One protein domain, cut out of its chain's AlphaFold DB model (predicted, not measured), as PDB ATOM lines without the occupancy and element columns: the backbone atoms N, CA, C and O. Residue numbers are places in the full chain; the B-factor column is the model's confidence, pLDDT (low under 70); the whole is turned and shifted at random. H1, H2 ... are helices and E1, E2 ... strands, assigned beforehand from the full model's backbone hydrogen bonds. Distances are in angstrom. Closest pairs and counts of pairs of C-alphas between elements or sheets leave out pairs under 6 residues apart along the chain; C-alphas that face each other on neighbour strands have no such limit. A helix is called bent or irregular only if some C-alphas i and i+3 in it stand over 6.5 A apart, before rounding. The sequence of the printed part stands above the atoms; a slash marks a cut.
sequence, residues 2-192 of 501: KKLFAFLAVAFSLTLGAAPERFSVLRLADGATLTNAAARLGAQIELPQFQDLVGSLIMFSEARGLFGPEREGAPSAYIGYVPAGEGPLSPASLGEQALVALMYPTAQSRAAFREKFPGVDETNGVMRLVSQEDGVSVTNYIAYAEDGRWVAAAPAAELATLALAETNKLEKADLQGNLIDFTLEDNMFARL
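What this domain is: This is residues 2 to 192 of the 501 residues of an uncharacterized protein of Verrucomicrobia bacterium (UniProt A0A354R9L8). One long, strongly twisted sheet of eight strands curls round the helix H7, while the helical hairpin H2 and H3 lies off the sheet to one side. The short helices H4, H5, H6 and H8 only graze the sheet, H9 crosses over E1, and the turn at residues 132 to 137 sticks out. The 191 printed residues hold nine named helices and eight named strands, in the order H1 E1 H2 H3 H4 E2 H5 E3 H6 E4 E5 E6 E7 H7 H8 E8 H9. The sheet, E4 E5 E6 E7 E3 E2 E1 E8, is antiparallel throughout, and the class is mixed, helices and strands. The whole is compact, with a radius of gyration of the C-alphas of 17.2 A and spans of 52 by 44 by 37 A.

Where its parts are: Across the sheet come E4, residues 121 to 123; E5, 126 to 133, 21.6 A long; E6, 136 to 144, 25.6 A; E7, 151 to 154; E3, 99 to 104, 16.4 A; E2, 76 to 82, 20.3 A; E1, 21 to 28, 21.5 A; and E8, 180 to 184. The helices are H1, residues 2 to 6, from C-alpha 2 at (178.121, 286.423, 147.579); H2, 31 to 44, 19.8 A; H3, 50 to 59, 14.0 A; H4, 62 to 67; H5, 91 to 97; H6, 110 to 116; H7, 157 to 164; H8, 167 to 171; and H9, 186 to 192, to C-alpha 192 at (185.017, 302.657, 167.296).

How they stand to each other: E4 to E7 form a meander, each strand the antiparallel neighbour of the one before. In the hairpin E5 and E6, N 129 and O 140 are 2.8 A apart, within hydrogen-bond range; so are N 102 and O 153 of E3 and E7, 2.8 A, and N 25 and O 183 of E1 and E8, 2.9 A. H7 is on the sheet; its closest C-alphas to E7 are those of Ala 160 and Ala 154, 5.0 A. H9 lies over E1 at a height over the sheet of 8.3 A, across the strands at 85 degrees on the local plane. H2 and H3 touch at Ala 39 and Gln 51, C-alphas 4.5 A apart, with a shallow tilt of 20 degrees, opposite ways; neither is on the sheet, nor is H1. Every O i to N i+4 pair is within hydrogen-bond range in the helices but H5, with 1 of 3, beside 3 of 4 O i to N i+3 pairs; H5 is only just irregular, C-alphas 92 and 95 being 6.8 A apart.

The domain as a whole: The C-alphas farthest apart, of Gly 17 and Glu 46, are 52.7 A apart. The printed part has no cut. The link H1 to E1 is long. Mean pLDDT of the printed part is 76.6; residues 2 to 18, 52 to 60 and 86 to 97 are among those under 70.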
ATOM      1  N   LYS A   2     179.543 286.208 147.233       21.42
ATOM      2  CA  LYS A   2     178.121 286.423 147.579       21.42
ATOM      3  C   LYS A   2     177.901 286.884 149.030       21.42
ATOM      4  O   LYS A   2     177.066 287.733 149.260       21.42
ATOM      5  N   LYS A   3     178.726 286.443 149.994       23.81
ATOM      6  CA  LYS A   3     178.645 286.875 151.407       23.81
ATOM      7  C   LYS A   3     179.146 288.301 151.693       23.81
ATOM      8  O   LYS A   3     178.737 288.867 152.693       23.81
ATOM      9  N   LEU A   4     179.980 288.898 150.830       27.50
ATOM     10  CA  LEU A   4     180.400 290.306 150.972       27.50
ATOM     11  C   LEU A   4     179.334 291.263 150.401       27.50
ATOM     12  O   LEU A   4     179.198 292.380 150.881       27.50
ATOM     13  N   PHE A   5     178.544 290.790 149.429       30.64
ATOM     14  CA  PHE A   5     177.366 291.489 148.901       30.64
ATOM     15  C   PHE A   5     176.088 291.208 149.718       30.64
ATOM     16  O   PHE A   5     175.305 292.121 149.938       30.64
ATOM     17  N   ALA A   6     175.930 290.014 150.301       28.58
ATOM     18  CA  ALA A   6     174.834 289.698 151.227       28.58
ATOM     19  C   ALA A   6     174.955 290.445 152.571       28.58
ATOM     20  O   ALA A   6     173.953 290.688 153.234       28.58
ATOM     21  N   PHE A   7     176.165 290.878 152.948       29.50
ATOM     22  CA  PHE A   7     176.388 291.730 154.125       29.50
ATOM     23  C   PHE A   7     175.913 293.183 153.918       29.50
ATOM     24  O   PHE A   7     175.748 293.912 154.889       29.50
ATOM     25  N   LEU A   8     175.662 293.603 152.670       33.50
ATOM     26  CA  LEU A   8     175.103 294.918 152.330       33.50
ATOM     27  C   LEU A   8     173.561 294.927 152.291       33.50
ATOM     28  O   LEU A   8     172.975 296.005 152.234       33.50
ATOM     29  N   ALA A   9     172.899 293.763 152.368       27.39
ATOM     30  CA  ALA A   9     171.458 293.624 152.120       27.39
ATOM     31  C   ALA A   9     170.564 293.490 153.379       27.39
ATOM     32  O   ALA A   9     169.344 293.525 153.252       27.39
ATOM     33  N   VAL A  10     171.113 293.361 154.598       26.97
ATOM     34  CA  VAL A  10     170.317 292.974 155.798       26.97
ATOM     35  C   VAL A  10     170.090 294.105 156.822       26.97
ATOM     36  O   VAL A  10     169.416 293.905 157.829       26.97
ATOM     37  N   ALA A  11     170.535 295.340 156.575       28.08
ATOM     38  CA  ALA A  11     170.270 296.461 157.490       28.08
ATOM     39  C   ALA A  11     168.848 297.047 157.299       28.08
ATOM     40  O   ALA A  11     168.669 298.161 156.806       28.08
ATOM     41  N   PHE A  12     167.816 296.277 157.666       32.09
ATOM     42  CA  PHE A  12     166.416 296.710 157.657       32.09
ATOM     43  C   PHE A  12     165.959 297.263 159.017       32.09
ATOM     44  O   PHE A  12     166.087 296.632 160.063       32.09
ATOM     45  N   SER A  13     165.281 298.412 158.935       33.94
ATOM     46  CA  SER A  13     164.298 298.956 159.887       33.94
ATOM     47  C   SER A  13     164.767 299.264 161.315       33.94
ATOM     48  O   SER A  13     164.442 298.557 162.263       33.94
ATOM     49  N   LEU A  14     165.381 300.439 161.495       32.66
ATOM     50  CA  LEU A  14     165.344 301.153 162.772       32.66
ATOM     51  C   LEU A  14     164.729 302.541 162.577       32.66
ATOM     52  O   LEU A  14     165.079 303.290 161.669       32.66
ATOM     53  N   THR A  15     163.764 302.851 163.437       35.62
ATOM     54  CA  THR A  15     163.043 304.122 163.510       35.62
ATOM     55  C   THR A  15     164.016 305.277 163.754       35.62
ATOM     56  O   THR A  15     164.517 305.447 164.866       35.62
ATOM     57  N   LEU A  16     164.287 306.066 162.710       40.38
ATOM     58  CA  LEU A  16     165.142 307.256 162.750       40.38
ATOM     59  C   LEU A  16     164.439 308.393 163.509       40.38
ATOM     60  O   LEU A  16     163.685 309.174 162.938       40.38
ATOM     61  N   GLY A  17     164.673 308.472 164.820       46.88
ATOM     62  CA  GLY A  17     164.337 309.646 165.640       46.88
ATOM     63  C   GLY A  17     165.418 310.738 165.626       46.88
ATOM     64  O   GLY A  17     165.161 311.851 166.075       46.88
ATOM     65  N   ALA A  18     166.614 310.437 165.108       59.44
ATOM     66  CA  ALA A  18     167.734 311.368 164.970       59.44
ATOM     67  C   ALA A  18     168.330 311.273 163.558       59.44
ATOM     68  O   ALA A  18     168.419 310.173 163.009       59.44
ATOM     69  N   ALA A  19     168.730 312.415 162.986       70.12
ATOM     70  CA  ALA A  19     169.325 312.476 161.651       70.12
ATOM     71  C   ALA A  19     170.586 311.589 161.593       70.12
ATOM     72  O   ALA A  19     171.417 311.680 162.498       70.12
ATOM     73  N   PRO A  20     170.740 310.723 160.583       81.44
ATOM     74  CA  PRO A  20     171.874 309.811 160.496       81.44
ATOM     75  C   PRO A  20     173.205 310.571 160.370       81.44
ATOM     76  O   PRO A  20     173.317 311.555 159.639       81.44
ATOM     77  N   GLU A  21     174.234 310.102 161.072       84.81
ATOM     78  CA  GLU A  21     175.588 310.655 161.021       84.81
ATOM     79  C   GLU A  21     176.410 309.903 159.968       84.81
ATOM     80  O   GLU A  21     176.540 308.677 160.012       84.81
ATOM     81  N   ARG A  22     176.990 310.639 159.015       87.06
ATOM     82  CA  ARG A  22     177.954 310.079 158.064       87.06
ATOM     83  C   ARG A  22     179.238 309.715 158.797       87.06
ATOM     84  O   ARG A  22     179.838 310.573 159.441       87.06
ATOM     85  N   PHE A  23     179.709 308.488 158.619       81.94
ATOM     86  CA  PHE A  23     180.876 307.987 159.339       81.94
ATOM     87  C   PHE A  23     182.025 307.539 158.440       81.94
ATOM     88  O   PHE A  23     183.174 307.513 158.884       81.94
ATOM     89  N   SER A  24     181.729 307.173 157.191       81.69
ATOM     90  CA  SER A  24     182.743 306.713 156.252       81.69
ATOM     91  C   SER A  24     182.434 307.076 154.809       81.69
ATOM     92  O   SER A  24     181.278 307.264 154.423       81.69
ATOM     93  N   VAL A  25     183.491 307.155 154.006       84.12
ATOM     94  CA  VAL A  25     183.412 307.235 152.548       84.12
ATOM     95  C   VAL A  25     184.437 306.271 151.964       84.12
ATOM     96  O   VAL A  25     185.635 306.448 152.174       84.12
ATOM     97  N   LEU A  26     183.964 305.272 151.226       81.31
ATOM     98  CA  LEU A  26     184.766 304.379 150.395       81.31
ATOM     99  C   LEU A  26     184.629 304.828 148.943       81.31
ATOM    100  O   LEU A  26     183.569 304.668 148.353       81.31
ATOM    101  N   ARG A  27     185.683 305.383 148.357       85.19
ATOM    102  CA  ARG A  27     185.743 305.756 146.943       85.19
ATOM    103  C   ARG A  27     186.423 304.654 146.154       85.19
ATOM    104  O   ARG A  27     187.433 304.111 146.602       85.19
ATOM    105  N   LEU A  28     185.898 304.373 144.975       82.81
ATOM    106  CA  LEU A  28     186.494 303.476 143.998       82.81
ATOM    107  C   LEU A  28     186.862 304.290 142.763       82.81
ATOM    108  O   LEU A  28     186.085 305.137 142.324       82.81
ATOM    109  N   ALA A  29     188.045 304.041 142.209       84.94
ATOM    110  CA  ALA A  29     188.415 304.584 140.910       84.94
ATOM    111  C   ALA A  29     187.432 304.111 139.827       84.94
ATOM    112  O   ALA A  29     186.711 303.129 140.012       84.94
ATOM    113  N   ASP A  30     187.424 304.803 138.691       87.25
ATOM    114  CA  ASP A  30     186.562 304.442 137.570       87.25
ATOM    115  C   ASP A  30     186.855 303.015 137.066       87.25
ATOM    116  O   ASP A  30     187.968 302.484 137.208       87.25
ATOM    117  N   GLY A  31     185.854 302.396 136.437       82.88
ATOM    118  CA  GLY A  31     185.961 301.017 135.968       82.88
ATOM    119  C   GLY A  31     187.160 300.725 135.050       82.88
ATOM    120  O   GLY A  31     187.707 299.618 135.111       82.88
ATOM    121  N   ALA A  32     187.620 301.683 134.236       87.31
ATOM    122  CA  ALA A  32     188.784 301.480 133.372       87.31
ATOM    123  C   ALA A  32     190.081 301.461 134.191       87.31
ATOM    124  O   ALA A  32     190.916 300.572 134.005       87.31
ATOM    125  N   THR A  33     190.228 302.379 135.149       87.62
ATOM    126  CA  THR A  33     191.352 302.385 136.096       87.62
ATOM    127  C   THR A  33     191.410 301.091 136.914       87.62
ATOM    128  O   THR A  33     192.479 300.483 137.018       87.62
ATOM    129  N   LEU A  34     190.270 300.614 137.429       80.25
ATOM    130  CA  LEU A  34     190.182 299.344 138.162       80.25
ATOM    131  C   LEU A  34     190.570 298.141 137.289       80.25
ATOM    132  O   LEU A  34     191.367 297.302 137.709       80.25
ATOM    133  N   THR A  35     190.060 298.079 136.059       79.00
ATOM    134  CA  THR A  35     190.349 296.985 135.116       79.00
ATOM    135  C   THR A  35     191.825 296.974 134.707       79.00
ATOM    136  O   THR A  35     192.462 295.922 134.696       79.00
ATOM    137  N   ASN A  36     192.416 298.141 134.444       87.94
ATOM    138  CA  ASN A  36     193.840 298.264 134.124       87.94
ATOM    139  C   ASN A  36     194.732 297.861 135.304       87.94
ATOM    140  O   ASN A  36     195.770 297.223 135.119       87.94
ATOM    141  N   ALA A  37     194.339 298.213 136.528       81.31
ATOM    142  CA  ALA A  37     195.038 297.759 137.719       81.31
ATOM    143  C   ALA A  37     194.928 296.243 137.908       81.31
ATOM    144  O   ALA A  37     195.933 295.599 138.204       81.31
ATOM    145  N   ALA A  38     193.749 295.663 137.672       73.25
ATOM    146  CA  ALA A  38     193.556 294.219 137.681       73.25
ATOM    147  C   ALA A  38     194.421 293.523 136.621       73.25
ATOM    148  O   ALA A  38     195.033 292.508 136.922       73.25
ATOM    149  N   ALA A  39     194.572 294.092 135.424       80.69
ATOM    150  CA  ALA A  39     195.487 293.569 134.407       80.69
ATOM    151  C   ALA A  39     196.942 293.533 134.891       80.69
ATOM    152  O   ALA A  39     197.629 292.524 134.747       80.69
ATOM    153  N   ARG A  40     197.405 294.623 135.519       84.62
ATOM    154  CA  ARG A  40     198.767 294.719 136.068       84.62
ATOM    155  C   ARG A  40     198.996 293.712 137.189       84.62
ATOM    156  O   ARG A  40     199.989 292.991 137.160       84.62
ATOM    157  N   LEU A  41     198.071 293.640 138.145       72.56
ATOM    158  CA  LEU A  41     198.134 292.673 139.242       72.56
ATOM    159  C   LEU A  41     198.047 291.237 138.710       72.56
ATOM    160  O   LEU A  41     198.810 290.383 139.142       72.56
ATOM    161  N   GLY A  42     197.180 290.987 137.727       68.38
ATOM    162  CA  GLY A  42     197.037 289.709 137.037       68.38
ATOM    163  C   GLY A  42     198.338 289.262 136.381       68.38
ATOM    164  O   GLY A  42     198.786 288.143 136.605       68.38
ATOM    165  N   ALA A  43     199.007 290.152 135.648       80.06
ATOM    166  CA  ALA A  43     200.318 289.872 135.067       80.06
ATOM    167  C   ALA A  43     201.373 289.545 136.140       80.06
ATOM    168  O   ALA A  43     202.163 288.621 135.962       80.06
ATOM    169  N   GLN A  44     201.356 290.256 137.271       71.31
ATOM    170  CA  GLN A  44     202.280 290.037 138.391       71.31
ATOM    171  C   GLN A  44     202.085 288.689 139.091       71.31
ATOM    172  O   GLN A  44     203.058 288.093 139.548       71.31
ATOM    173  N   ILE A  45     200.846 288.202 139.175       63.66
ATOM    174  CA  ILE A  45     200.521 286.922 139.819       63.66
ATOM    175  C   ILE A  45     200.382 285.764 138.823       63.66
ATOM    176  O   ILE A  45     199.942 284.684 139.213       63.66
ATOM    177  N   GLU A  46     200.751 285.977 137.555       70.62
ATOM    178  CA  GLU A  46     200.591 285.012 136.455       70.62
ATOM    179  C   GLU A  46     199.138 284.533 136.266       70.62
ATOM    180  O   GLU A  46     198.872 283.396 135.883       70.62
ATOM    181  N   LEU A  47     198.184 285.434 136.508       64.56
ATOM    182  CA  LEU A  47     196.753 285.244 136.299       64.56
ATOM    183  C   LEU A  47     196.237 286.274 135.277       64.56
ATOM    184  O   LEU A  47     195.557 287.232 135.657       64.56
ATOM    185  N   PRO A  48     196.563 286.134 133.979       73.50
ATOM    186  CA  PRO A  48     196.187 287.112 132.953       73.50
ATOM    187  C   PRO A  48     194.667 287.333 132.849       73.50
ATOM    188  O   PRO A  48     194.228 288.445 132.571       73.50
ATOM    189  N   GLN A  49     193.858 286.321 133.172       70.38
ATOM    190  CA  GLN A  49     192.394 286.398 133.211       70.38
ATOM    191  C   GLN A  49     191.835 287.238 134.373       70.38
ATOM    192  O   GLN A  49     190.625 287.441 134.465       70.38
ATOM    193  N   PHE A  50     192.679 287.721 135.293       69.31
ATOM    194  CA  PHE A  50     192.223 288.535 136.422       69.31
ATOM    195  C   PHE A  50     191.585 289.851 135.961       69.31
ATOM    196  O   PHE A  50     190.611 290.306 136.559       69.31
ATOM    197  N   GLN A  51     192.082 290.418 134.857       74.00
ATOM    198  CA  GLN A  51     191.469 291.573 134.206       74.00
ATOM    199  C   GLN A  51     190.027 291.280 133.779       74.00
ATOM    200  O   GLN A  51     189.131 292.055 134.102       74.00
ATOM    201  N   ASP A  52     189.806 290.159 133.092       67.00
ATOM    202  CA  ASP A  52     188.492 289.775 132.568       67.00
ATOM    203  C   ASP A  52     187.506 289.470 133.697       67.00
ATOM    204  O   ASP A  52     186.329 289.827 133.610       67.00
ATOM    205  N   LEU A  53     187.987 288.867 134.789       64.06
ATOM    206  CA  LEU A  53     187.189 288.629 135.989       64.06
ATOM    207  C   LEU A  53     186.726 289.949 136.616       64.06
ATOM    208  O   LEU A  53     185.535 290.123 136.860       64.06
ATOM    209  N   VAL A  54     187.645 290.889 136.858       67.62
ATOM    210  CA  VAL A  54     187.304 292.198 137.440       67.62
ATOM    211  C   VAL A  54     186.416 293.003 136.492       67.62
ATOM    212  O   VAL A  54     185.417 293.570 136.930       67.62
ATOM    213  N   GLY A  55     186.716 292.990 135.193       63.72
ATOM    214  CA  GLY A  55     185.877 293.600 134.166       63.72
ATOM    215  C   GLY A  55     184.458 293.028 134.178       63.72
ATOM    216  O   GLY A  55     183.494 293.789 134.181       63.72
ATOM    217  N   SER A  56     184.316 291.705 134.287       61.28
ATOM    218  CA  SER A  56     183.016 291.037 134.411       61.28
ATOM    219  C   SER A  56     182.288 291.446 135.693       61.28
ATOM    220  O   SER A  56     181.108 291.771 135.639       61.28
ATOM    221  N   LEU A  57     182.975 291.509 136.837       65.69
ATOM    222  CA  LEU A  57     182.375 291.955 138.102       65.69
ATOM    223  C   LEU A  57     181.857 293.399 138.024       65.69
ATOM    224  O   LEU A  57     180.773 293.690 138.524       65.69
ATOM    225  N   ILE A  58     182.588 294.296 137.357       68.12
ATOM    226  CA  ILE A  58     182.139 295.674 137.113       68.12
ATOM    227  C   ILE A  58     180.934 295.680 136.161       68.12
ATOM    228  O   ILE A  58     179.946 296.379 136.406       68.12
ATOM    229  N   MET A  59     180.993 294.882 135.090       60.34
ATOM    230  CA  MET A  59     179.933 294.763 134.085       60.34
ATOM    231  C   MET A  59     178.624 294.201 134.649       60.34
ATOM    232  O   MET A  59     177.554 294.660 134.254       60.34
ATOM    233  N   PHE A  60     178.705 293.250 135.577       55.91
ATOM    234  CA  PHE A  60     177.557 292.607 136.218       55.91
ATOM    235  C   PHE A  60     177.210 293.209 137.584       55.91
ATOM    236  O   PHE A  60     176.410 292.637 138.320       55.91
ATOM    237  N   SER A  61     177.788 294.360 137.936       75.38
ATOM    238  CA  SER A  61     177.398 295.062 139.157       75.38
ATOM    239  C   SER A  61     175.942 295.526 139.068       75.38
ATOM    240  O   SER A  61     175.506 296.052 138.040       75.38
ATOM    241  N   GLU A  62     175.194 295.375 140.162       77.12
ATOM    242  CA  GLU A  62     173.800 295.827 140.256       77.12
ATOM    243  C   GLU A  62     173.676 297.316 139.899       77.12
ATOM    244  O   GLU A  62     172.802 297.704 139.131       77.12
ATOM    245  N   ALA A  63     174.625 298.138 140.357       81.38
ATOM    246  CA  ALA A  63     174.701 299.559 140.032       81.38
ATOM    247  C   ALA A  63     174.712 299.818 138.518       81.38
ATOM    248  O   ALA A  63     173.922 300.621 138.027       81.38
ATOM    249  N   ARG A  64     175.555 299.108 137.757       81.25
ATOM    250  CA  ARG A  64     175.591 299.228 136.292       81.25
ATOM    251  C   ARG A  64     174.328 298.648 135.651       81.25
ATOM    252  O   ARG A  64     173.805 299.197 134.681       81.25
ATOM    253  N   GLY A  65     173.817 297.552 136.209       83.19
ATOM    254  CA  GLY A  65     172.551 296.943 135.817       83.19
ATOM    255  C   GLY A  65     171.369 297.899 135.963       83.19
ATOM    256  O   GLY A  65     170.503 297.914 135.095       83.19
ATOM    257  N   LEU A  66     171.349 298.746 136.993       85.56
ATOM    258  CA  LEU A  66     170.303 299.735 137.247       85.56
ATOM    259  C   LEU A  66     170.525 301.024 136.451       85.56
ATOM    260  O   LEU A  66     169.625 301.447 135.724       85.56
ATOM    261  N   PHE A  67     171.722 301.600 136.553       90.44
ATOM    262  CA  PHE A  67     172.049 302.963 136.123       90.44
ATOM    263  C   PHE A  67     172.850 303.035 134.820       90.44
ATOM    264  O   PHE A  67     173.335 304.107 134.454       90.44
ATOM    265  N   GLY A  68     173.018 301.917 134.116       89.19
ATOM    266  CA  GLY A  68     173.776 301.876 132.871       89.19
ATOM    267  C   GLY A  68     175.283 302.064 133.092       89.19
ATOM    268  O   GLY A  68     175.774 301.874 134.202       89.19
ATOM    269  N   PRO A  69     176.050 302.374 132.033       88.25
ATOM    270  CA  PRO A  69     177.495 302.510 132.141       88.25
ATOM    271  C   PRO A  69     177.906 303.710 133.005       88.25
ATOM    272  O   PRO A  69     177.260 304.763 133.002       88.25
ATOM    273  N   GLU A  70     179.030 303.538 133.696       87.69
ATOM    274  CA  GLU A  70     179.698 304.589 134.459       87.69
ATOM    275  C   GLU A  70     180.272 305.650 133.508       87.69
ATOM    276  O   GLU A  70     180.713 305.333 132.398       87.69
ATOM    277  N   ARG A  71     180.289 306.914 133.936       87.81
ATOM    278  CA  ARG A  71     181.013 307.978 133.238       87.81
ATOM    279  C   ARG A  71     182.512 307.749 133.373       87.81
ATOM    280  O   ARG A  71     183.034 307.585 134.470       87.81
ATOM    281  N   GLU A  72     183.203 307.810 132.244       83.38
ATOM    282  CA  GLU A  72     184.653 307.663 132.197       83.38
ATOM    283  C   GLU A  72     185.359 308.722 133.062       83.38
ATOM    284  O   GLU A  72     184.993 309.901 133.051       83.38
ATOM    285  N   GLY A  73     186.363 308.283 133.827       83.12
ATOM    286  CA  GLY A  73     187.187 309.143 134.680       83.12
ATOM    287  C   GLY A  73     186.498 309.690 135.935       83.12
ATOM    288  O   GLY A  73     187.078 310.543 136.608       83.12
ATOM    289  N   ALA A  74     185.285 309.236 136.264       86.31
ATOM    290  CA  ALA A  74     184.592 309.619 137.490       86.31
ATOM    291  C   ALA A  74     184.610 308.459 138.504       86.31
ATOM    292  O   ALA A  74     184.239 307.347 138.137       86.31
ATOM    293  N   PRO A  75     185.019 308.692 139.765       88.50
ATOM    294  CA  PRO A  75     185.011 307.653 140.785       88.50
ATOM    295  C   PRO A  75     183.596 307.394 141.311       88.50
ATOM    296  O   PRO A  75     182.812 308.326 141.487       88.50
ATOM    297  N   SER A  76     183.287 306.153 141.664       88.25
ATOM    298  CA  SER A  76     182.099 305.834 142.462       88.25
ATOM    299  C   SER A  76     182.417 305.908 143.955       88.25
ATOM    300  O   SER A  76     183.580 305.907 144.370       88.25
ATOM    301  N   ALA A  77     181.389 306.011 144.797       88.06
ATOM    302  CA  ALA A  77     181.583 305.984 146.239       88.06
ATOM    303  C   ALA A  77     180.462 305.263 146.983       88.06
ATOM    304  O   ALA A  77     179.299 305.330 146.606       88.06
ATOM    305  N   TYR A  78     180.817 304.633 148.094       84.81
ATOM    306  CA  TYR A  78     179.902 304.123 149.100       84.81
ATOM    307  C   TYR A  78     180.057 304.982 150.347       84.81
ATOM    308  O   TYR A  78     181.159 305.149 150.873       84.81
ATOM    309  N   ILE A  79     178.954 305.559 150.802       87.12
ATOM    310  CA  ILE A  79     178.922 306.455 151.949       87.12
ATOM    311  C   ILE A  79     178.205 305.731 153.078       87.12
ATOM    312  O   ILE A  79     177.035 305.373 152.946       87.12
ATOM    313  N   GLY A  80     178.923 305.505 154.174       85.88
ATOM    314  CA  GLY A  80     178.384 304.866 155.364       85.88
ATOM    315  C   GLY A  80     177.767 305.886 156.316       85.88
ATOM    316  O   GLY A  80     178.377 306.914 156.629       85.88
ATOM    317  N   TYR A  81     176.589 305.550 156.822       86.12
ATOM    318  CA  TYR A  81     175.835 306.291 157.825       86.12
ATOM    319  C   TYR A  81     175.511 305.396 159.017       86.12
ATOM    320  O   TYR A  81     175.293 304.202 158.854       86.12
ATOM    321  N   VAL A  82     175.449 305.971 160.211       83.44
ATOM    322  CA  VAL A  82     174.949 305.310 161.426       83.44
ATOM    323  C   VAL A  82     173.928 306.215 162.110       83.44
ATOM    324  O   VAL A  82     173.924 307.423 161.860       83.44
ATOM    325  N   PRO A  83     173.064 305.687 162.990       76.06
ATOM    326  CA  PRO A  83     172.224 306.530 163.830       76.06
ATOM    327  C   PRO A  83     173.073 307.538 164.619       76.06
ATOM    328  O   PRO A  83     174.111 307.178 165.188       76.06
ATOM    329  N   ALA A  84     172.639 308.799 164.663       76.06
ATOM    330  CA  ALA A  84     173.311 309.802 165.481       76.06
ATOM    331  C   ALA A  84     173.258 309.431 166.969       76.06
ATOM    332  O   ALA A  84     172.246 308.945 167.479       76.06
ATOM    333  N   GLY A  85     174.358 309.690 167.673       73.62
ATOM    334  CA  GLY A  85     174.478 309.462 169.108       73.62
ATOM    335  C   GLY A  85     175.922 309.567 169.587       73.62
ATOM    336  O   GLY A  85     176.856 309.464 168.800       73.62
ATOM    337  N   GLU A  86     176.111 309.751 170.892       65.06
ATOM    338  CA  GLU A  86     177.445 309.871 171.508       65.06
ATOM    339  C   GLU A  86     177.955 308.538 172.086       65.06
ATOM    340  O   GLU A  86     179.105 308.428 172.505       65.06
ATOM    341  N   GLY A  87     177.111 307.501 172.086       65.88
ATOM    342  CA  GLY A  87     177.442 306.195 172.650       65.88
ATOM    343  C   GLY A  87     178.557 305.462 171.888       65.88
ATOM    344  O   GLY A  87     178.718 305.664 170.673       65.88
ATOM    345  N   PRO A  88     179.313 304.588 172.584       62.00
ATOM    346  CA  PRO A  88     180.301 303.726 171.950       62.00
ATOM    347  C   PRO A  88     179.627 302.835 170.906       62.00
ATOM    348  O   PRO A  88     178.512 302.352 171.105       62.00
ATOM    349  N   LEU A  89     180.318 302.615 169.791       64.38
ATOM    350  CA  LEU A  89     179.873 301.699 168.749       64.38
ATOM    351  C   LEU A  89     180.700 300.429 168.843       64.38
ATOM    352  O   LEU A  89     181.925 300.469 168.737       64.38
ATOM    353  N   SER A  90     180.027 299.303 169.057       61.81
ATOM    354  CA  SER A  90     180.690 298.008 169.005       61.81
ATOM    355  C   SER A  90     181.000 297.664 167.546       61.81
ATOM    356  O   SER A  90     180.091 297.722 166.713       61.81
ATOM    357  N   PRO A  91     182.233 297.243 167.210       57.84
ATOM    358  CA  PRO A  91     182.545 296.718 165.882       57.84
ATOM    359  C   PRO A  91     181.613 295.573 165.462       57.84
ATOM    360  O   PRO A  91     181.273 295.462 164.289       57.84
ATOM    361  N   ALA A  92     181.157 294.762 166.426       55.84
ATOM    362  CA  ALA A  92     180.256 293.641 166.173       55.84
ATOM    363  C   ALA A  92     178.850 294.085 165.733       55.84
ATOM    364  O   ALA A  92     178.225 293.393 164.941       55.84
ATOM    365  N   SER A  93     178.368 295.243 166.203       60.19
ATOM    366  CA  SER A  93     177.044 295.774 165.848       60.19
ATOM    367  C   SER A  93     177.095 296.830 164.743       60.19
ATOM    368  O   SER A  93     176.052 297.283 164.279       60.19
ATOM    369  N   LEU A  94     178.291 297.257 164.319       61.25
ATOM    370  CA  LEU A  94     178.444 298.270 163.276       61.25
ATOM    371  C   LEU A  94     177.847 297.791 161.950       61.25
ATOM    372  O   LEU A  94     177.197 298.574 161.272       61.25
ATOM    373  N   GLY A  95     178.020 296.509 161.612       61.31
ATOM    374  CA  GLY A  95     177.426 295.920 160.409       61.31
ATOM    375  C   GLY A  95     175.895 295.947 160.409       61.31
ATOM    376  O   GLY A  95     175.292 296.126 159.361       61.31
ATOM    377  N   GLU A  96     175.271 295.833 161.583       64.62
ATOM    378  CA  GLU A  96     173.809 295.844 161.737       64.62
ATOM    379  C   GLU A  96     173.229 297.267 161.759       64.62
ATOM    380  O   GLU A  96     172.074 297.481 161.400       64.62
ATOM    381  N   GLN A  97     174.021 298.250 162.197       69.31
ATOM    382  CA  GLN A  97     173.586 299.642 162.367       69.31
ATOM    383  C   GLN A  97     173.974 300.550 161.199       69.31
ATOM    384  O   GLN A  97     173.392 301.624 161.039       69.31
ATOM    385  N   ALA A  98     174.982 300.162 160.416       74.44
ATOM    386  CA  ALA A  98     175.448 300.952 159.295       74.44
ATOM    387  C   ALA A  98     174.471 300.853 158.120       74.44
ATOM    388  O   ALA A  98     174.161 299.775 157.623       74.44
ATOM    389  N   LEU A  99     174.039 302.010 157.635       83.06
ATOM    390  CA  LEU A  99     173.303 302.154 156.389       83.06
ATOM    391  C   LEU A  99     174.256 302.700 155.332       83.06
ATOM    392  O   LEU A  99     175.020 303.628 155.595       83.06
ATOM    393  N   VAL A 100     174.216 302.139 154.128       82.31
ATOM    394  CA  VAL A 100     175.118 302.531 153.043       82.31
ATOM    395  C   VAL A 100     174.319 303.180 151.924       82.31
ATOM    396  O   VAL A 100     173.293 302.659 151.496       82.31
ATOM    397  N   ALA A 101     174.806 304.321 151.442       87.75
ATOM    398  CA  ALA A 101     174.349 304.919 150.199       87.75
ATOM    399  C   ALA A 101     175.428 304.768 149.125       87.75
ATOM    400  O   ALA A 101     176.596 305.082 149.355       87.75
ATOM    401  N   LEU A 102     175.026 304.319 147.944       90.88
ATOM    402  CA  LEU A 102     175.839 304.328 146.740       90.88
ATOM    403  C   LEU A 102     175.752 305.705 146.077       90.88
ATOM    404  O   LEU A 102     174.662 306.236 145.891       90.88
ATOM    405  N   MET A 103     176.895 306.233 145.660       92.88
ATOM    406  CA  MET A 103     177.055 307.361 144.751       92.88
ATOM    407  C   MET A 103     177.689 306.858 143.461       92.88
ATOM    408  O   MET A 103     178.838 306.411 143.456       92.88
ATOM    409  N   TYR A 104     176.937 306.933 142.368       92.00
ATOM    410  CA  TYR A 104     177.323 306.372 141.081       92.00
ATOM    411  C   TYR A 104     177.363 307.462 139.998       92.00
ATOM    412  O   TYR A 104     176.361 308.161 139.794       92.00
ATOM    413  N   PRO A 105     178.487 307.634 139.281       92.56
ATOM    414  CA  PRO A 105     178.563 308.582 138.181       92.56
ATOM    415  C   PRO A 105     177.967 307.941 136.926       92.56
ATOM    416  O   PRO A 105     178.651 307.294 136.140       92.56
ATOM    417  N   THR A 106     176.660 308.097 136.744       92.25
ATOM    418  CA  THR A 106     175.918 307.479 135.640       92.25
ATOM    419  C   THR A 106     176.033 308.274 134.335       92.25
ATOM    420  O   THR A 106     176.034 309.507 134.336       92.25
ATOM    421  N   ALA A 107     176.110 307.568 133.203       88.06
ATOM    422  CA  ALA A 107     175.878 308.143 131.875       88.06
ATOM    423  C   ALA A 107     174.401 308.050 131.429       88.06
ATOM    424  O   ALA A 107     174.020 308.629 130.411       88.06
ATOM    425  N   GLN A 108     173.564 307.313 132.165       91.19
ATOM    426  CA  GLN A 108     172.135 307.185 131.903       91.19
ATOM    427  C   GLN A 108     171.387 308.413 132.432       91.19
ATOM    428  O   GLN A 108     171.553 308.828 133.576       91.19
ATOM    429  N   SER A 109     170.511 308.985 131.607       91.56
ATOM    430  CA  SER A 109     169.672 310.104 132.033       91.56
ATOM    431  C   SER A 109     168.538 309.640 132.953       91.56
ATOM    432  O   SER A 109     168.038 308.517 132.845       91.56
ATOM    433  N   ARG A 110     168.037 310.547 133.802       92.75
ATOM    434  CA  ARG A 110     166.862 310.287 134.652       92.75
ATOM    435  C   ARG A 110     165.642 309.817 133.849       92.75
ATOM    436  O   ARG A 110     164.888 308.968 134.311       92.75
ATOM    437  N   ALA A 111     165.439 310.373 132.652       91.31
ATOM    438  CA  ALA A 111     164.333 309.997 131.772       91.31
ATOM    439  C   ALA A 111     164.487 308.556 131.262       91.31
ATOM    440  O   ALA A 111     163.549 307.773 131.377       91.31
ATOM    441  N   ALA A 112     165.688 308.187 130.803       92.56
ATOM    442  CA  ALA A 112     165.989 306.827 130.359       92.56
ATOM    443  C   ALA A 112     165.866 305.805 131.503       92.56
ATOM    444  O   ALA A 112     165.488 304.659 131.278       92.56
ATOM    445  N   PHE A 113     166.171 306.204 132.740       93.44
ATOM    446  CA  PHE A 113     165.937 305.363 133.913       93.44
ATOM    447  C   PHE A 113     164.443 305.088 134.135       93.44
ATOM    448  O   PHE A 113     164.051 303.940 134.319       93.44
ATOM    449  N   ARG A 114     163.592 306.118 134.061       92.31
ATOM    450  CA  ARG A 114     162.134 305.966 134.232       92.31
ATOM    451  C   ARG A 114     161.478 305.172 133.110       92.31
ATOM    452  O   ARG A 114     160.515 304.461 133.359       92.31
ATOM    453  N   GLU A 115     161.992 305.292 131.892       92.56
ATOM    454  CA  GLU A 115     161.538 304.478 130.764       92.56
ATOM    455  C   GLU A 115     161.851 302.995 130.989       92.56
ATOM    456  O   GLU A 115     161.003 302.136 130.758       92.56
ATOM    457  N   LYS A 116     163.048 302.698 131.506       91.38
ATOM    458  CA  LYS A 116     163.476 301.335 131.832       91.38
ATOM    459  C   LYS A 116     162.694 300.718 132.995       91.38
ATOM    460  O   LYS A 116     162.454 299.514 132.985       91.38
ATOM    461  N   PHE A 117     162.309 301.524 133.980       91.31
ATOM    462  CA  PHE A 117     161.554 301.088 135.155       91.31
ATOM    463  C   PHE A 117     160.190 301.794 135.210       91.31
ATOM    464  O   PHE A 117     160.003 302.738 135.988       91.31
ATOM    465  N   PRO A 118     159.224 301.365 134.373       84.75
ATOM    466  CA  PRO A 118     157.898 301.963 134.356       84.75
ATOM    467  C   PRO A 118     157.197 301.723 135.699       84.75
ATOM    468  O   PRO A 118     157.213 300.617 136.232       84.75
ATOM    469  N   GLY A 119     156.571 302.765 136.250       81.88
ATOM    470  CA  GLY A 119     155.866 302.687 137.538       81.88
ATOM    471  C   GLY A 119     156.712 303.029 138.768       81.88
ATOM    472  O   GLY A 119     156.227 302.893 139.885       81.88
ATOM    473  N   VAL A 120     157.948 303.504 138.589       88.44
ATOM    474  CA  VAL A 120     158.721 304.101 139.687       88.44
ATOM    475  C   VAL A 120     158.069 305.415 140.130       88.44
ATOM    476  O   VAL A 120     158.034 306.397 139.375       88.44
ATOM    477  N   ASP A 121     157.578 305.429 141.368       87.00
ATOM    478  CA  ASP A 121     157.012 306.614 142.009       87.00
ATOM    479  C   ASP A 121     158.118 307.614 142.340       87.00
ATOM    480  O   ASP A 121     159.176 307.246 142.853       87.00
ATOM    481  N   GLU A 122     157.869 308.895 142.081       90.31
ATOM    482  CA  GLU A 122     158.794 309.972 142.419       90.31
ATOM    483  C   GLU A 122     158.119 310.963 143.364       90.31
ATOM    484  O   GLU A 122     157.047 311.488 143.071       90.31
ATOM    485  N   THR A 123     158.758 311.243 144.496       88.25
ATOM    486  CA  THR A 123     158.293 312.232 145.472       88.25
ATOM    487  C   THR A 123     159.476 313.091 145.898       88.25
ATOM    488  O   THR A 123     160.523 312.568 146.266       88.25
ATOM    489  N   ASN A 124     159.326 314.418 145.833       86.88
ATOM    490  CA  ASN A 124     160.373 315.385 146.197       86.88
ATOM    491  C   ASN A 124     161.732 315.131 145.511       86.88
ATOM    492  O   ASN A 124     162.782 315.281 146.126       86.88
ATOM    493  N   GLY A 125     161.719 314.717 144.240       86.50
ATOM    494  CA  GLY A 125     162.944 314.461 143.476       86.50
ATOM    495  C   GLY A 125     163.596 313.097 143.721       86.50
ATOM    496  O   GLY A 125     164.582 312.787 143.049       86.50
ATOM    497  N   VAL A 126     163.043 312.280 144.625       93.25
ATOM    498  CA  VAL A 126     163.522 310.931 144.949       93.25
ATOM    499  C   VAL A 126     162.561 309.889 144.390       93.25
ATOM    500  O   VAL A 126     161.352 309.944 144.608       93.25
ATOM    501  N   MET A 127     163.117 308.933 143.661       94.88
ATOM    502  CA  MET A 127     162.421 307.812 143.047       94.88
ATOM    503  C   MET A 127     162.451 306.590 143.963       94.88
ATOM    504  O   MET A 127     163.492 306.284 144.537       94.88
ATOM    505  N   ARG A 128     161.335 305.870 144.086       94.31
ATOM    506  CA  ARG A 128     161.243 304.620 144.851       94.31
ATOM    507  C   ARG A 128     161.187 303.429 143.896       94.31
ATOM    508  O   ARG A 128     160.192 303.235 143.205       94.31
ATOM    509  N   LEU A 129     162.242 302.624 143.891       90.81
ATOM    510  CA  LEU A 129     162.322 301.373 143.148       90.81
ATOM    511  C   LEU A 129     162.094 300.203 144.103       90.81
ATOM    512  O   LEU A 129     162.769 300.094 145.123       90.81
ATOM    513  N   VAL A 130     161.155 299.326 143.764       87.81
ATOM    514  CA  VAL A 130     160.927 298.073 144.488       87.81
ATOM    515  C   VAL A 130     161.333 296.928 143.569       87.81
ATOM    516  O   VAL A 130     160.717 296.740 142.521       87.81
ATOM    517  N   SER A 131     162.377 296.192 143.938       80.38
ATOM    518  CA  SER A 131     162.831 294.983 143.249       80.38
ATOM    519  C   SER A 131     162.452 293.735 144.049       80.38
ATOM    520  O   SER A 131     162.145 293.806 145.242       80.38
ATOM    521  N   GLN A 132     162.423 292.585 143.377       76.12
ATOM    522  CA  GLN A 132     162.365 291.278 144.025       76.12
ATOM    523  C   GLN A 132     163.702 290.581 143.812       76.12
ATOM    524  O   GLN A 132     164.138 290.430 142.672       76.12
ATOM    525  N   GLU A 133     164.328 290.164 144.902       68.38
ATOM    526  CA  GLU A 133     165.586 289.428 144.907       68.38
ATOM    527  C   GLU A 133     165.392 288.200 145.803       68.38
ATOM    528  O   GLU A 133     164.985 288.336 146.954       68.38
ATOM    529  N   ASP A 134     165.546 286.999 145.241       69.06
ATOM    530  CA  ASP A 134     165.329 285.715 145.933       69.06
ATOM    531  C   ASP A 134     163.983 285.615 146.691       69.06
ATOM    532  O   ASP A 134     163.882 285.071 147.789       69.06
ATOM    533  N   GLY A 135     162.917 286.176 146.107       71.25
ATOM    534  CA  GLY A 135     161.574 286.200 146.704       71.25
ATOM    535  C   GLY A 135     161.376 287.260 147.797       71.25
ATOM    536  O   GLY A 135     160.259 287.425 148.289       71.25
ATOM    537  N   VAL A 136     162.415 288.024 148.138       70.06
ATOM    538  CA  VAL A 136     162.364 289.136 149.091       70.06
ATOM    539  C   VAL A 136     162.215 290.452 148.335       70.06
ATOM    540  O   VAL A 136     162.914 290.730 147.363       70.06
ATOM    541  N   SER A 137     161.274 291.288 148.775       77.62
ATOM    542  CA  SER A 137     161.111 292.620 148.202       77.62
ATOM    543  C   SER A 137     162.138 293.584 148.795       77.62
ATOM    544  O   SER A 137     162.129 293.846 149.998       77.62
ATOM    545  N   VAL A 138     162.986 294.147 147.939       80.50
ATOM    546  CA  VAL A 138     163.990 295.151 148.298       80.50
ATOM    547  C   VAL A 138     163.509 296.512 147.802       80.50
ATOM    548  O   VAL A 138     163.055 296.653 146.669       80.50
ATOM    549  N   THR A 139     163.559 297.532 148.660       86.38
ATOM    550  CA  THR A 139     163.209 298.908 148.281       86.38
ATOM    551  C   THR A 139     164.463 299.771 148.262       86.38
ATOM    552  O   THR A 139     165.113 299.936 149.289       86.38
ATOM    553  N   ASN A 140     164.743 300.375 147.111       89.75
ATOM    554  CA  ASN A 140     165.825 301.327 146.907       89.75
ATOM    555  C   ASN A 140     165.260 302.713 146.577       89.75
ATOM    556  O   ASN A 140     164.370 302.863 145.738       89.75
ATOM    557  N   TYR A 141     165.802 303.740 147.221       93.31
ATOM    558  CA  TYR A 141     165.490 305.138 146.952       93.31
ATOM    559  C   TYR A 141     166.606 305.769 146.134       93.31
ATOM    560  O   TYR A 141     167.780 305.640 146.473       93.31
ATOM    561  N   ILE A 142     166.226 306.448 145.057       94.81
ATOM    562  CA  ILE A 142     167.125 306.872 143.989       94.81
ATOM    563  C   ILE A 142     166.980 308.376 143.784       94.81
ATOM    564  O   ILE A 142     165.900 308.860 143.448       94.81
ATOM    565  N   ALA A 143     168.065 309.126 143.948       94.81
ATOM    566  CA  ALA A 143     168.094 310.572 143.749       94.81
ATOM    567  C   ALA A 143     169.104 310.928 142.653       94.81
ATOM    568  O   ALA A 143     170.258 310.515 142.715       94.81
ATOM    569  N   TYR A 144     168.679 311.690 141.647       94.75
ATOM    570  CA  TYR A 144     169.570 312.182 140.591       94.75
ATOM    571  C   TYR A 144     170.040 313.592 140.917       94.75
ATOM    572  O   TYR A 144     169.235 314.419 141.350       94.75
ATOM    573  N   ALA A 145     171.313 313.873 140.646       92.75
ATOM    574  CA  ALA A 145     171.831 315.235 140.660       92.75
ATOM    575  C   ALA A 145     171.088 316.083 139.622       92.75
ATOM    576  O   ALA A 145     170.621 315.566 138.605       92.75
ATOM    577  N   GLU A 146     170.995 317.390 139.865       88.88
ATOM    578  CA  GLU A 146     170.292 318.316 138.964       88.88
ATOM    579  C   GLU A 146     170.869 318.304 137.544       88.88
ATOM    580  O   GLU A 146     170.134 318.425 136.567       88.88
ATOM    581  N   ASP A 147     172.180 318.099 137.419       88.88
ATOM    582  CA  ASP A 147     172.878 317.983 136.138       88.88
ATOM    583  C   ASP A 147     172.751 316.590 135.486       88.88
ATOM    584  O   ASP A 147     173.248 316.378 134.380       88.88
ATOM    585  N   GLY A 148     172.106 315.633 136.164       89.81
ATOM    586  CA  GLY A 148     171.918 314.254 135.720       89.81
ATOM    587  C   GLY A 148     173.198 313.420 135.660       89.81
ATOM    588  O   GLY A 148     173.158 312.294 135.176       89.81
ATOM    589  N   ARG A 149     174.330 313.954 136.131       91.31
ATOM    590  CA  ARG A 149     175.658 313.340 135.989       91.31
ATOM    591  C   ARG A 149     176.009 312.356 137.106       91.31
ATOM    592  O   ARG A 149     177.034 311.676 137.013       91.31
ATOM    593  N   TRP A 150     175.187 312.325 138.151       93.81
ATOM    594  CA  TRP A 150     175.333 311.490 139.334       93.81
ATOM    595  C   TRP A 150     173.978 310.975 139.788       93.81
ATOM    596  O   TRP A 150     172.965 311.674 139.692       93.81
ATOM    597  N   VAL A 151     173.989 309.766 140.334       95.00
ATOM    598  CA  VAL A 151     172.839 309.161 140.991       95.00
ATOM    599  C   VAL A 151     173.257 308.609 142.346       95.00
ATOM    600  O   VAL A 151     174.302 307.974 142.480       95.00
ATOM    601  N   ALA A 152     172.437 308.879 143.353       94.88
ATOM    602  CA  ALA A 152     172.536 308.289 144.670       94.88
ATOM    603  C   ALA A 152     171.480 307.190 144.813       94.88
ATOM    604  O   ALA A 152     170.327 307.411 144.444       94.88
ATOM    605  N   ALA A 153     171.851 306.041 145.372       91.69
ATOM    606  CA  ALA A 153     170.933 304.955 145.699       91.69
ATOM    607  C   ALA A 153     171.125 304.525 147.157       91.69
ATOM    608  O   ALA A 153     172.255 304.331 147.598       91.69
ATOM    609  N   ALA A 154     170.040 304.410 147.918       90.38
ATOM    610  CA  ALA A 154     170.098 304.075 149.340       90.38
ATOM    611  C   ALA A 154     168.819 303.360 149.811       90.38
ATOM    612  O   ALA A 154     167.762 303.541 149.203       90.38
ATOM    613  N   PRO A 155     168.854 302.639 150.947       86.56
ATOM    614  CA  PRO A 155     167.667 301.995 151.522       86.56
ATOM    615  C   PRO A 155     166.644 302.991 152.103       86.56
ATOM    616  O   PRO A 155     165.529 302.609 152.449       86.56
ATOM    617  N   ALA A 156     166.990 304.282 152.199       88.25
ATOM    618  CA  ALA A 156     166.107 305.344 152.678       88.25
ATOM    619  C   ALA A 156     166.237 306.623 151.832       88.25
ATOM    620  O   ALA A 156     167.339 307.011 151.440       88.25
ATOM    621  N   ALA A 157     165.116 307.317 151.604       89.94
ATOM    622  CA  ALA A 157     165.063 308.540 150.792       89.94
ATOM    623  C   ALA A 157     165.962 309.670 151.325       89.94
ATOM    624  O   ALA A 157     166.627 310.364 150.551       89.94
ATOM    625  N   GLU A 158     166.005 309.838 152.649       89.94
ATOM    626  CA  GLU A 158     166.860 310.829 153.310       89.94
ATOM    627  C   GLU A 158     168.343 310.558 153.028       89.94
ATOM    628  O   GLU A 158     169.073 311.470 152.654       89.94
ATOM    629  N   LEU A 159     168.774 309.294 153.099       90.06
ATOM    630  CA  LEU A 159     170.162 308.907 152.836       90.06
ATOM    631  C   LEU A 159     170.568 309.113 151.378       90.06
ATOM    632  O   LEU A 159     171.678 309.573 151.125       90.06
ATOM    633  N   ALA A 160     169.677 308.819 150.426       89.31
ATOM    634  CA  ALA A 160     169.934 309.096 149.013       89.31
ATOM    635  C   ALA A 160     170.150 310.603 148.784       89.31
ATOM    636  O   ALA A 160     171.076 311.008 148.087       89.31
ATOM    637  N   THR A 161     169.345 311.441 149.441       90.81
ATOM    638  CA  THR A 161     169.472 312.904 149.365       90.81
ATOM    639  C   THR A 161     170.771 313.398 150.011       90.81
ATOM    640  O   THR A 161     171.490 314.201 149.415       90.81
ATOM    641  N   LEU A 162     171.108 312.892 151.202       91.00
ATOM    642  CA  LEU A 162     172.349 313.230 151.909       91.00
ATOM    643  C   LEU A 162     173.591 312.818 151.115       91.00
ATOM    644  O   LEU A 162     174.536 313.594 151.005       91.00
ATOM    645  N   ALA A 163     173.576 311.627 150.518       90.81
ATOM    646  CA  ALA A 163     174.665 311.150 149.677       90.81
ATOM    647  C   ALA A 163     174.850 312.041 148.446       90.81
ATOM    648  O   ALA A 163     175.974 312.426 148.125       90.81
ATOM    649  N   LEU A 164     173.751 312.448 147.807       91.25
ATOM    650  CA  LEU A 164     173.799 313.306 146.630       91.25
ATOM    651  C   LEU A 164     174.428 314.680 146.924       91.25
ATOM    652  O   LEU A 164     175.122 315.239 146.072       91.25
ATOM    653  N   ALA A 165     174.275 315.201 148.146       89.00
ATOM    654  CA  ALA A 165     174.925 316.442 148.576       89.00
ATOM    655  C   ALA A 165     176.470 316.358 148.589       89.00
ATOM    656  O   ALA A 165     177.154 317.384 148.538       89.00
ATOM    657  N   GLU A 166     177.044 315.151 148.588       87.38
ATOM    658  CA  GLU A 166     178.492 314.921 148.570       87.38
ATOM    659  C   GLU A 166     179.102 314.962 147.157       87.38
ATOM    660  O   GLU A 166     180.328 314.926 147.023       87.38
ATOM    661  N   THR A 167     178.285 315.115 146.105       86.38
ATOM    662  CA  THR A 167     178.719 315.125 144.694       86.38
ATOM    663  C   THR A 167     179.929 316.030 144.449       86.38
ATOM    664  O   THR A 167     180.934 315.590 143.897       86.38
ATOM    665  N   ASN A 168     179.894 317.275 144.936       83.50
ATOM    666  CA  ASN A 168     180.984 318.239 144.736       83.50
ATOM    667  C   ASN A 168     182.311 317.806 145.381       83.50
ATOM    668  O   ASN A 168     183.381 318.176 144.897       83.50
ATOM    669  N   LYS A 169     182.258 317.068 146.497       85.19
ATOM    670  CA  LYS A 169     183.454 316.543 147.171       85.19
ATOM    671  C   LYS A 169     183.992 315.315 146.441       85.19
ATOM    672  O   LYS A 169     185.204 315.139 146.406       85.19
ATOM    673  N   LEU A 170     183.114 314.495 145.864       83.81
ATOM    674  CA  LEU A 170     183.494 313.329 145.067       83.81
ATOM    675  C   LEU A 170     184.079 313.726 143.709       83.81
ATOM    676  O   LEU A 170     185.121 313.207 143.334       83.81
ATOM    677  N   GLU A 171     183.484 314.696 143.013       81.81
ATOM    678  CA  GLU A 171     183.982 315.173 141.711       81.81
ATOM    679  C   GLU A 171     185.379 315.806 141.823       81.81
ATOM    680  O   GLU A 171     186.174 315.743 140.893       81.81
ATOM    681  N   LYS A 172     185.699 316.385 142.985       79.19
ATOM    682  CA  LYS A 172     187.017 316.965 143.286       79.19
ATOM    683  C   LYS A 172     187.958 315.996 144.000       79.19
ATOM    684  O   LYS A 172     189.048 316.413 144.392       79.19
ATOM    685  N   ALA A 173     187.541 314.752 144.233       74.62
ATOM    686  CA  ALA A 173     188.370 313.780 144.925       74.62
ATOM    687  C   ALA A 173     189.530 313.370 144.013       74.62
ATOM    688  O   ALA A 173     189.375 312.561 143.103       74.62
ATOM    689  N   ASP A 174     190.707 313.932 144.273       75.50
ATOM    690  CA  ASP A 174     191.946 313.399 143.730       75.50
ATOM    691  C   ASP A 174     192.298 312.133 144.511       75.50
ATOM    692  O   ASP A 174     192.723 312.193 145.667       75.50
ATOM    693  N   LEU A 175     192.094 310.975 143.883       78.06
ATOM    694  CA  LEU A 175     192.483 309.695 144.466       78.06
ATOM    695  C   LEU A 175     194.010 309.523 144.512       78.06
ATOM    696  O   LEU A 175     194.478 308.543 145.079       78.06
ATOM    697  N   GLN A 176     194.805 310.429 143.926       75.81
ATOM    698  CA  GLN A 176     196.275 310.384 143.913       75.81
ATOM    699  C   GLN A 176     196.836 309.067 143.347       75.81
ATOM    700  O   GLN A 176     197.903 308.582 143.736       75.81
ATOM    701  N   GLY A 177     196.100 308.465 142.408       77.88
ATOM    702  CA  GLY A 177     196.414 307.159 141.830       77.88
ATOM    703  C   GLY A 177     195.991 305.960 142.686       77.88
ATOM    704  O   GLY A 177     196.356 304.834 142.349       77.88
ATOM    705  N   ASN A 178     195.235 306.171 143.767       80.50
ATOM    706  CA  ASN A 178     194.576 305.096 144.494       80.50
ATOM    707  C   ASN A 178     193.406 304.533 143.677       80.50
ATOM    708  O   ASN A 178     192.635 305.259 143.057       80.50
ATOM    709  N   LEU A 179     193.278 303.215 143.715       77.19
ATOM    710  CA  LEU A 179     192.174 302.435 143.164       77.19
ATOM    711  C   LEU A 179     190.977 302.430 144.106       77.19
ATOM    712  O   LEU A 179     189.831 302.367 143.679       77.19
ATOM    713  N   ILE A 180     191.277 302.455 145.399       75.94
ATOM    714  CA  ILE A 180     190.323 302.458 146.492       75.94
ATOM    715  C   ILE A 180     190.853 303.476 147.488       75.94
ATOM    716  O   ILE A 180     192.023 303.391 147.845       75.94
ATOM    717  N   ASP A 181     190.016 304.404 147.929       78.75
ATOM    718  CA  ASP A 181     190.312 305.346 149.010       78.75
ATOM    719  C   ASP A 181     189.211 305.241 150.058       78.75
ATOM    720  O   ASP A 181     188.032 305.389 149.752       78.75
ATOM    721  N   PHE A 182     189.583 304.974 151.296       75.44
ATOM    722  CA  PHE A 182     188.660 304.875 152.406       75.44
ATOM    723  C   PHE A 182     188.975 305.938 153.437       75.44
ATOM    724  O   PHE A 182     190.107 306.067 153.894       75.44
ATOM    725  N   THR A 183     187.948 306.673 153.840       79.38
ATOM    726  CA  THR A 183     188.015 307.674 154.899       79.38
ATOM    727  C   THR A 183     187.029 307.310 156.005       79.38
ATOM    728  O   THR A 183     185.852 307.099 155.720       79.38
ATOM    729  N   LEU A 184     187.493 307.295 157.254       70.25
ATOM    730  CA  LEU A 184     186.669 307.370 158.462       70.25
ATOM    731  C   LEU A 184     186.718 308.786 159.016       70.25
ATOM    732  O   LEU A 184     187.795 309.369 159.157       70.25
ATOM    733  N   GLU A 185     185.547 309.303 159.363       77.31
ATOM    734  CA  GLU A 185     185.391 310.619 159.974       77.31
ATOM    735  C   GLU A 185     185.809 310.601 161.461       77.31
ATOM    736  O   GLU A 185     185.669 309.589 162.157       77.31
ATOM    737  N   ASP A 186     186.301 311.742 161.954       70.19
ATOM    738  CA  ASP A 186     186.970 311.905 163.256       70.19
ATOM    739  C   ASP A 186     186.197 311.322 164.450       70.19
ATOM    740  O   ASP A 186     186.741 310.561 165.256       70.19
ATOM    741  N   ASN A 187     184.911 311.669 164.574       70.12
ATOM    742  CA  ASN A 187     184.077 311.226 165.693       70.12
ATOM    743  C   ASN A 187     183.840 309.715 165.664       70.12
ATOM    744  O   ASN A 187     183.736 309.080 166.715       70.12
ATOM    745  N   MET A 188     183.784 309.123 164.470       71.06
ATOM    746  CA  MET A 188     183.553 307.696 164.327       71.06
ATOM    747  C   MET A 188     184.765 306.884 164.733       71.06
ATOM    748  O   MET A 188     184.635 305.904 165.463       71.06
ATOM    749  N   PHE A 189     185.947 307.297 164.284       66.38
ATOM    750  CA  PHE A 189     187.170 306.595 164.628       66.38
ATOM    751  C   PHE A 189     187.367 306.552 166.153       66.38
ATOM    752  O   PHE A 189     187.632 305.489 166.713       66.38
ATOM    753  N   ALA A 190     187.100 307.664 166.846       64.88
ATOM    754  CA  ALA A 190     187.110 307.720 168.307       64.88
ATOM    755  C   ALA A 190     186.070 306.785 168.959       64.88
ATOM    756  O   ALA A 190     186.405 306.060 169.898       64.88
ATOM    757  N   ARG A 191     184.825 306.756 168.458       68.81
ATOM    758  CA  ARG A 191     183.746 305.888 168.975       68.81
ATOM    759  C   ARG A 191     184.016 304.398 168.745       68.81
ATOM    760  O   ARG A 191     183.706 303.594 169.622       68.81
ATOM    761  N   LEU A 192     184.613 304.033 167.609       64.38
ATOM    762  CA  LEU A 192     185.017 302.657 167.296       64.38
ATOM    763  C   LEU A 192     186.191 302.199 168.158       64.38
ATOM    764  O   LEU A 192     186.173 301.076 168.665       64.38
TER     765      LEU A 192